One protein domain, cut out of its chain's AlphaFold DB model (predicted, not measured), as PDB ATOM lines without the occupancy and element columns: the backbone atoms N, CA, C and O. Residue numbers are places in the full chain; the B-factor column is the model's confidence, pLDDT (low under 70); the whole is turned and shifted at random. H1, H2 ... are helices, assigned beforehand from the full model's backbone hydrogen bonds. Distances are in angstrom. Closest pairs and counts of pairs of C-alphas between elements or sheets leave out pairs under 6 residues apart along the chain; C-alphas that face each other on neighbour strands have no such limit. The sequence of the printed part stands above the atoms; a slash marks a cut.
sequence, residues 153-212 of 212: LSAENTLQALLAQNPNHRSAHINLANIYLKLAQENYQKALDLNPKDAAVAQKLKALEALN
ATOM      1  N   LEU A 153       6.463 -14.005  19.967       96.50
ATOM      2  CA  LEU A 153       7.771 -14.599  20.255       96.50
ATOM      3  C   LEU A 153       7.782 -16.109  19.981       96.50
ATOM      4  O   LEU A 153       8.702 -16.619  19.339       96.50
ATOM      5  N   SER A 154       6.760 -16.847  20.430       96.62
ATOM      6  CA  SER A 154       6.670 -18.279  20.117       96.62
ATOM      7  C   SER A 154       6.461 -18.509  18.621       96.62
ATOM      8  O   SER A 154       7.023 -19.455  18.064       96.62
ATOM      9  N   ALA A 155       5.692 -17.642  17.953       94.25
ATOM     10  CA  ALA A 155       5.492 -17.703  16.507       94.25
ATOM     11  C   ALA A 155       6.814 -17.520  15.740       94.25
ATOM     12  O   ALA A 155       7.144 -18.340  14.880       94.25
ATOM     13  N   GLU A 156       7.592 -16.497  16.099       97.25
ATOM     14  CA  GLU A 156       8.907 -16.212  15.524       97.25
ATOM     15  C   GLU A 156       9.864 -17.393  15.703       97.25
ATOM     16  O   GLU A 156      10.378 -17.921  14.714       97.25
ATOM     17  N   ASN A 157      10.045 -17.866  16.941       97.75
ATOM     18  CA  ASN A 157      10.935 -18.989  17.251       97.75
ATOM     19  C   ASN A 157      10.565 -20.251  16.457       97.75
ATOM     20  O   ASN A 157      11.436 -20.976  15.976       97.75
ATOM     21  N   THR A 158       9.265 -20.503  16.285       94.62
ATOM     22  CA  THR A 158       8.769 -21.661  15.530       94.62
ATOM     23  C   THR A 158       9.130 -21.562  14.046       94.62
ATOM     24  O   THR A 158       9.604 -22.538  13.461       94.62
ATOM     25  N   LEU A 159       8.964 -20.388  13.427       91.19
ATOM     26  CA  LEU A 159       9.321 -20.182  12.020       91.19
ATOM     27  C   LEU A 159      10.832 -20.126  11.795       91.19
ATOM     28  O   LEU A 159      11.309 -20.613  10.772       91.19
ATOM     29  N   GLN A 160      11.602 -19.590  12.742       96.69
ATOM     30  CA  GLN A 160      13.062 -19.631  12.683       96.69
ATOM     31  C   GLN A 160      13.578 -21.075  12.755       96.69
ATOM     32  O   GLN A 160      14.449 -21.451  11.970       96.69
ATOM     33  N   ALA A 161      12.997 -21.918  13.616       94.25
ATOM     34  CA  ALA A 161      13.320 -23.345  13.668       94.25
ATOM     35  C   ALA A 161      12.971 -24.078  12.358       94.25
ATOM     36  O   ALA A 161      13.713 -24.963  11.924       94.25
ATOM     37  N   LEU A 162      11.870 -23.692  11.706       88.56
ATOM     38  CA  LEU A 162      11.513 -24.185  10.378       88.56
ATOM     39  C   LEU A 162      12.542 -23.757   9.319       88.56
ATOM     40  O   LEU A 162      13.032 -24.593   8.557       88.56
ATOM     41  N   LEU A 163      12.902 -22.475   9.279       93.12
ATOM     42  CA  LEU A 163      13.850 -21.924   8.306       93.12
ATOM     43  C   LEU A 163      15.282 -22.425   8.506       93.12
ATOM     44  O   LEU A 163      16.019 -22.529   7.531       93.12
ATOM     45  N   ALA A 164      15.667 -22.797   9.727       93.69
ATOM     46  CA  ALA A 164      16.950 -23.445   9.982       93.69
ATOM     47  C   ALA A 164      17.094 -24.774   9.213       93.69
ATOM     48  O   ALA A 164      18.198 -25.142   8.819       93.69
ATOM     49  N   GLN A 165      15.981 -25.476   8.974       87.56
ATOM     50  CA  GLN A 165      15.943 -26.725   8.207       87.56
ATOM     51  C   GLN A 165      15.593 -26.496   6.733       87.56
ATOM     52  O   GLN A 165      16.094 -27.197   5.857       87.56
ATOM     53  N   ASN A 166      14.746 -25.503   6.454       85.50
ATOM     54  CA  ASN A 166      14.246 -25.182   5.121       85.50
ATOM     55  C   ASN A 166      14.443 -23.685   4.809       85.50
ATOM     56  O   ASN A 166      13.464 -22.935   4.791       85.50
ATOM     57  N   PRO A 167      15.677 -23.223   4.518       92.75
ATOM     58  CA  PRO A 167      15.976 -21.791   4.379       92.75
ATOM     59  C   PRO A 167      15.174 -21.068   3.289       92.75
ATOM     60  O   PRO A 167      14.931 -19.865   3.379       92.75
ATOM     61  N   ASN A 168      14.725 -21.807   2.272       89.38
ATOM     62  CA  ASN A 168      13.976 -21.283   1.129       89.38
ATOM     63  C   ASN A 168      12.448 -21.419   1.289       89.38
ATOM     64  O   ASN A 168      11.718 -21.290   0.307       89.38
ATOM     65  N   HIS A 169      11.939 -21.704   2.495       82.06
ATOM     66  CA  HIS A 169      10.502 -21.869   2.725       82.06
ATOM     67  C   HIS A 169       9.761 -20.524   2.615       82.06
ATOM     68  O   HIS A 169       9.691 -19.749   3.571       82.06
ATOM     69  N   ARG A 170       9.186 -20.243   1.439       86.12
ATOM     70  CA  ARG A 170       8.546 -18.956   1.108       86.12
ATOM     71  C   ARG A 170       7.479 -18.532   2.121       86.12
ATOM     72  O   ARG A 170       7.558 -17.419   2.638       86.12
ATOM     73  N   SER A 171       6.529 -19.409   2.455       79.81
ATOM     74  CA  SER A 171       5.470 -19.091   3.428       79.81
ATOM     75  C   SER A 171       6.014 -18.754   4.818       79.81
ATOM     76  O   SER A 171       5.432 -17.926   5.512       79.81
ATOM     77  N   ALA A 172       7.158 -19.321   5.217       84.69
ATOM     78  CA  ALA A 172       7.744 -19.023   6.523       84.69
ATOM     79  C   ALA A 172       8.331 -17.606   6.562       84.69
ATOM     80  O   ALA A 172       8.145 -16.897   7.547       84.69
ATOM     81  N   HIS A 173       8.964 -17.159   5.471       91.50
ATOM     82  CA  HIS A 173       9.421 -15.771   5.331       91.50
ATOM     83  C   HIS A 173       8.259 -14.774   5.343       91.50
ATOM     84  O   HIS A 173       8.348 -13.745   6.005       91.50
ATOM     85  N   ILE A 174       7.150 -15.092   4.664       86.12
ATOM     86  CA  ILE A 174       5.940 -14.253   4.676       86.12
ATOM     87  C   ILE A 174       5.354 -14.168   6.089       86.12
ATOM     88  O   ILE A 174       5.062 -13.076   6.574       86.12
ATOM     89  N   ASN A 175       5.228 -15.303   6.779       84.81
ATOM     90  CA  ASN A 175       4.675 -15.325   8.128       84.81
ATOM     91  C   ASN A 175       5.587 -14.607   9.135       84.81
ATOM     92  O   ASN A 175       5.077 -13.867   9.974       84.81
ATOM     93  N   LEU A 176       6.917 -14.714   9.006       93.69
ATOM     94  CA  LEU A 176       7.857 -13.909   9.793       93.69
ATOM     95  C   LEU A 176       7.722 -12.414   9.508       93.69
ATOM     96  O   LEU A 176       7.702 -11.627  10.448       93.69
ATOM     97  N   ALA A 177       7.584 -12.008   8.244       93.94
ATOM     98  CA  ALA A 177       7.373 -10.602   7.901       93.94
ATOM     99  C   ALA A 177       6.105 -10.047   8.573       93.94
ATOM    100  O   ALA A 177       6.152  -8.980   9.182       93.94
ATOM    101  N   ASN A 178       5.006 -10.805   8.553       88.94
ATOM    102  CA  ASN A 178       3.764 -10.431   9.233       88.94
ATOM    103  C   ASN A 178       3.939 -10.335  10.759       88.94
ATOM    104  O   ASN A 178       3.412  -9.418  11.386       88.94
ATOM    105  N   ILE A 179       4.705 -11.249  11.365       92.88
ATOM    106  CA  ILE A 179       5.039 -11.196  12.798       92.88
ATOM    107  C   ILE A 179       5.872  -9.949  13.115       92.88
ATOM    108  O   ILE A 179       5.560  -9.235  14.067       92.88
ATOM    109  N   TYR A 180       6.883  -9.631  12.303       96.00
ATOM    110  CA  TYR A 180       7.711  -8.442  12.498       96.00
ATOM    111  C   TYR A 180       6.929  -7.138  12.317       96.00
ATOM    112  O   TYR A 180       7.173  -6.184  13.056       96.00
ATOM    113  N   LEU A 181       5.957  -7.090  11.400       94.88
ATOM    114  CA  LEU A 181       5.043  -5.951  11.272       94.88
ATOM    115  C   LEU A 181       4.236  -5.736  12.559       94.88
ATOM    116  O   LEU A 181       4.177  -4.612  13.056       94.88
ATOM    117  N   LYS A 182       3.688  -6.806  13.148       93.62
ATOM    118  CA  LYS A 182       2.962  -6.729  14.427       93.62
ATOM    119  C   LYS A 182       3.863  -6.307  15.587       93.62
ATOM    120  O   LYS A 182       3.497  -5.418  16.349       93.62
ATOM    121  N   LEU A 183       5.066  -6.876  15.691       95.44
ATOM    122  CA  LEU A 183       6.045  -6.475  16.707       95.44
ATOM    123  C   LEU A 183       6.420  -4.993  16.571       95.44
ATOM    124  O   LEU A 183       6.541  -4.288  17.573       95.44
ATOM    125  N   ALA A 184       6.582  -4.495  15.342       96.56
ATOM    126  CA  ALA A 184       6.842  -3.081  15.100       96.56
ATOM    127  C   ALA A 184       5.659  -2.200  15.539       96.56
ATOM    128  O   ALA A 184       5.879  -1.191  16.208       96.56
ATOM    129  N   GLN A 185       4.418  -2.597  15.225       95.75
ATOM    130  CA  GLN A 185       3.202  -1.914  15.688       95.75
ATOM    131  C   GLN A 185       3.151  -1.846  17.225       95.75
ATOM    132  O   GLN A 185       3.006  -0.758  17.781       95.75
ATOM    133  N   GLU A 186       3.368  -2.966  17.925       95.50
ATOM    134  CA  GLU A 186       3.374  -3.012  19.396       95.50
ATOM    135  C   GLU A 186       4.440  -2.100  20.015       95.50
ATOM    136  O   GLU A 186       4.191  -1.432  21.019       95.50
ATOM    137  N   ASN A 187       5.639  -2.058  19.431       97.31
ATOM    138  CA  ASN A 187       6.719  -1.216  19.943       97.31
ATOM    139  C   ASN A 187       6.469   0.274  19.682       97.31
ATOM    140  O   ASN A 187       6.755   1.094  20.554       97.31
ATOM    141  N   TYR A 188       5.900   0.641  18.530       97.94
ATOM    142  CA  TYR A 188       5.501   2.028  18.293       97.94
ATOM    143  C   TYR A 188       4.343   2.460  19.191       97.94
ATOM    144  O   TYR A 188       4.374   3.582  19.693       97.94
ATOM    145  N   GLN A 189       3.376   1.579  19.457       97.50
ATOM    146  CA  GLN A 189       2.309   1.867  20.413       97.50
ATOM    147  C   GLN A 189       2.884   2.142  21.809       97.50
ATOM    148  O   GLN A 189       2.609   3.191  22.381       97.50
ATOM    149  N   LYS A 190       3.782   1.279  22.307       97.94
ATOM    150  CA  LYS A 190       4.477   1.503  23.591       97.94
ATOM    151  C   LYS A 190       5.248   2.826  23.614       97.94
ATOM    152  O   LYS A 190       5.260   3.513  24.631       97.94
ATOM    153  N   ALA A 191       5.893   3.200  22.509       98.12
ATOM    154  CA  ALA A 191       6.592   4.479  22.410       98.12
ATOM    155  C   ALA A 191       5.630   5.681  22.504       98.12
ATOM    156  O   ALA A 191       5.961   6.667  23.162       98.12
ATOM    157  N   LEU A 192       4.433   5.595  21.911       98.12
ATOM    158  CA  LEU A 192       3.394   6.626  22.051       98.12
ATOM    159  C   LEU A 192       2.778   6.658  23.443       98.12
ATOM    160  O   LEU A 192       2.481   7.744  23.930       98.12
ATOM    161  N   ASP A 193       2.629   5.515  24.106       97.88
ATOM    162  CA  ASP A 193       2.152   5.478  25.491       97.88
ATOM    163  C   ASP A 193       3.105   6.261  26.420       97.88
ATOM    164  O   ASP A 193       2.665   6.912  27.368       97.88
ATOM    165  N   LEU A 194       4.411   6.257  26.112       97.88
ATOM    166  CA  LEU A 194       5.437   7.036  26.818       97.88
ATOM    167  C   LEU A 194       5.493   8.510  26.380       97.88
ATOM    168  O   LEU A 194       5.757   9.384  27.206       97.88
ATOM    169  N   ASN A 195       5.263   8.805  25.097       97.62
ATOM    170  CA  ASN A 195       5.214  10.169  24.563       97.62
ATOM    171  C   ASN A 195       4.070  10.347  23.542       97.62
ATOM    172  O   ASN A 195       4.302  10.288  22.329       97.62
ATOM    173  N   PRO A 196       2.846  10.669  24.002       96.94
ATOM    174  CA  PRO A 196       1.665  10.698  23.132       96.94
ATOM    175  C   PRO A 196       1.675  11.777  22.041       96.94
ATOM    176  O   PRO A 196       0.822  11.769  21.156       96.94
ATOM    177  N   LYS A 197       2.599  12.745  22.107       97.50
ATOM    178  CA  LYS A 197       2.702  13.862  21.151       97.50
ATOM    179  C   LYS A 197       3.761  13.636  20.070       97.50
ATOM    180  O   LYS A 197       3.990  14.537  19.263       97.50
ATOM    181  N   ASP A 198       4.410  12.471  20.039       97.94
ATOM    182  CA  ASP A 198       5.384  12.137  19.001       97.94
ATOM    183  C   ASP A 198       4.686  11.875  17.655       97.94
ATOM    184  O   ASP A 198       4.296  10.756  17.309       97.94
ATOM    185  N   ALA A 199       4.518  12.946  16.876       97.25
ATOM    186  CA  ALA A 199       3.862  12.895  15.575       97.25
ATOM    187  C   ALA A 199       4.590  11.982  14.573       97.25
ATOM    188  O   ALA A 199       3.941  11.376  13.717       97.25
ATOM    189  N   ALA A 200       5.918  11.854  14.680       97.62
ATOM    190  CA  ALA A 200       6.698  11.012  13.781       97.62
ATOM    191  C   ALA A 200       6.439   9.526  14.059       97.62
ATOM    192  O   ALA A 200       6.248   8.746  13.123       97.62
ATOM    193  N   VAL A 201       6.383   9.130  15.334       97.62
ATOM    194  CA  VAL A 201       6.007   7.765  15.724       97.62
ATOM    195  C   VAL A 201       4.556   7.467  15.343       97.62
ATOM    196  O   VAL A 201       4.295   6.427  14.737       97.62
ATOM    197  N   ALA A 202       3.627   8.390  15.610       97.31
ATOM    198  CA  ALA A 202       2.218   8.218  15.256       97.31
ATOM    199  C   ALA A 202       2.016   8.008  13.746       97.31
ATOM    200  O   ALA A 202       1.237   7.150  13.331       97.31
ATOM    201  N   GLN A 203       2.762   8.737  12.908       97.75
ATOM    202  CA  GLN A 203       2.728   8.550  11.458       97.75
ATOM    203  C   GLN A 203       3.236   7.163  11.037       97.75
ATOM    204  O   GLN A 203       2.637   6.539  10.159       97.75
ATOM    205  N   LYS A 204       4.319   6.669  11.650       97.12
ATOM    206  CA  LYS A 204       4.871   5.337  11.354       97.12
ATOM    207  C   LYS A 204       3.925   4.217  11.777       97.12
ATOM    208  O   LYS A 204       3.724   3.294  10.993       97.12
ATOM    209  N   LEU A 205       3.322   4.315  12.963       96.94
ATOM    210  CA  LEU A 205       2.327   3.348  13.431       96.94
ATOM    211  C   LEU A 205       1.145   3.277  12.458       96.94
ATOM    212  O   LEU A 205       0.846   2.203  11.947       96.94
ATOM    213  N   LYS A 206       0.574   4.431  12.091       96.69
ATOM    214  CA  LYS A 206      -0.523   4.508  11.118       96.69
ATOM    215  C   LYS A 206      -0.159   3.903   9.757       96.69
ATOM    216  O   LYS A 206      -0.994   3.270   9.116       96.69
ATOM    217  N   ALA A 207       1.076   4.107   9.294       95.81
ATOM    218  CA  ALA A 207       1.548   3.516   8.044       95.81
ATOM    219  C   ALA A 207       1.647   1.985   8.132       95.81
ATOM    220  O   ALA A 207       1.286   1.308   7.176       95.81
ATOM    221  N   LEU A 208       2.096   1.440   9.268       93.81
ATOM    222  CA  LEU A 208       2.148  -0.006   9.488       93.81
ATOM    223  C   LEU A 208       0.759  -0.625   9.647       93.81
ATOM    224  O   LEU A 208       0.537  -1.726   9.163       93.81
ATOM    225  N   GLU A 209      -0.170   0.048  10.323       90.75
ATOM    226  CA  GLU A 209      -1.557  -0.416  10.470       90.75
ATOM    227  C   GLU A 209      -2.271  -0.540   9.119       90.75
ATOM    228  O   GLU A 209      -3.124  -1.406   8.954       90.75
ATOM    229  N   ALA A 210      -1.887   0.278   8.133       92.25
ATOM    230  CA  ALA A 210      -2.415   0.218   6.772       92.25
ATOM    231  C   ALA A 210      -1.884  -0.965   5.937       92.25
ATOM    232  O   ALA A 210      -2.353  -1.165   4.817       92.25
ATOM    233  N   LEU A 211      -0.897  -1.717   6.443       84.62
ATOM    234  CA  LEU A 211      -0.356  -2.916   5.788       84.62
ATOM    235  C   LEU A 211      -1.075  -4.211   6.202       84.62
ATOM    236  O   LEU A 211      -0.767  -5.259   5.635       84.62
ATOM    237  N   ASN A 212      -1.980  -4.145   7.187       64.50
ATOM    238  CA  ASN A 212      -2.734  -5.291   7.709       64.50
ATOM    239  C   ASN A 212      -3.992  -5.608   6.890       64.50
ATOM    240  O   ASN A 212      -4.669  -4.662   6.428       64.50
TER     241      ASN A 212
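What this domain is: This is residues 153 to 212 of the 212 residues of the protein "Flp pilus assembly protein TadD, contains TPR repeats" of Suttonella ornithocola (UniProt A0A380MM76). One long helix, H2, makes the rod's axis, and two shorter helices fold back along it at its two ends, H1 beside its beginning and H3 beside its later part. The printed part has 60 residues with three named helices in the order H1, H2, H3 and no named strand, an all-helix domain. It is loose, with a radius of gyration of the C-alphas of 14.3 A, and spans 45 by 19 by 13 A.

Where its parts are: H1, residues 153 to 165, begins at C-alpha 153 (7.771, -14.599, 20.255). H2, residues 170 to 194, is 36.7 A long from first to last C-alpha. H3, residues 199 to 209, ends at C-alpha 209 (-1.557, -0.416, 10.470).

How they stand to each other: H1 and H2 form a helical hairpin and touch, closest at the C-alphas of Leu 159 and Ala 172, 5.8 A apart; H2 takes part with residues 172 to 179 alone. They run opposite ways at a shallow tilt of 29 degrees. H2, with residues 181 to 192 alone, touches H3 in a second helical hairpin, closest at the C-alphas of Gln 185 and Leu 205, 5.8 A apart. These two run opposite ways at a shallow tilt of 31 degrees. H1 and H3 are apart. Every O i to N i+4 pair is within hydrogen-bond range in H2 and H3, and 8 of 9 are in H1.

The domain as a whole: The C-alphas farthest apart, those of Gln 165 and Lys 197, are 44.6 A apart. The printed part has no cut, and both links are tight. Residues 193 to 199 stand free. Residue 212, the chain's last, is under 70 in pLDDT.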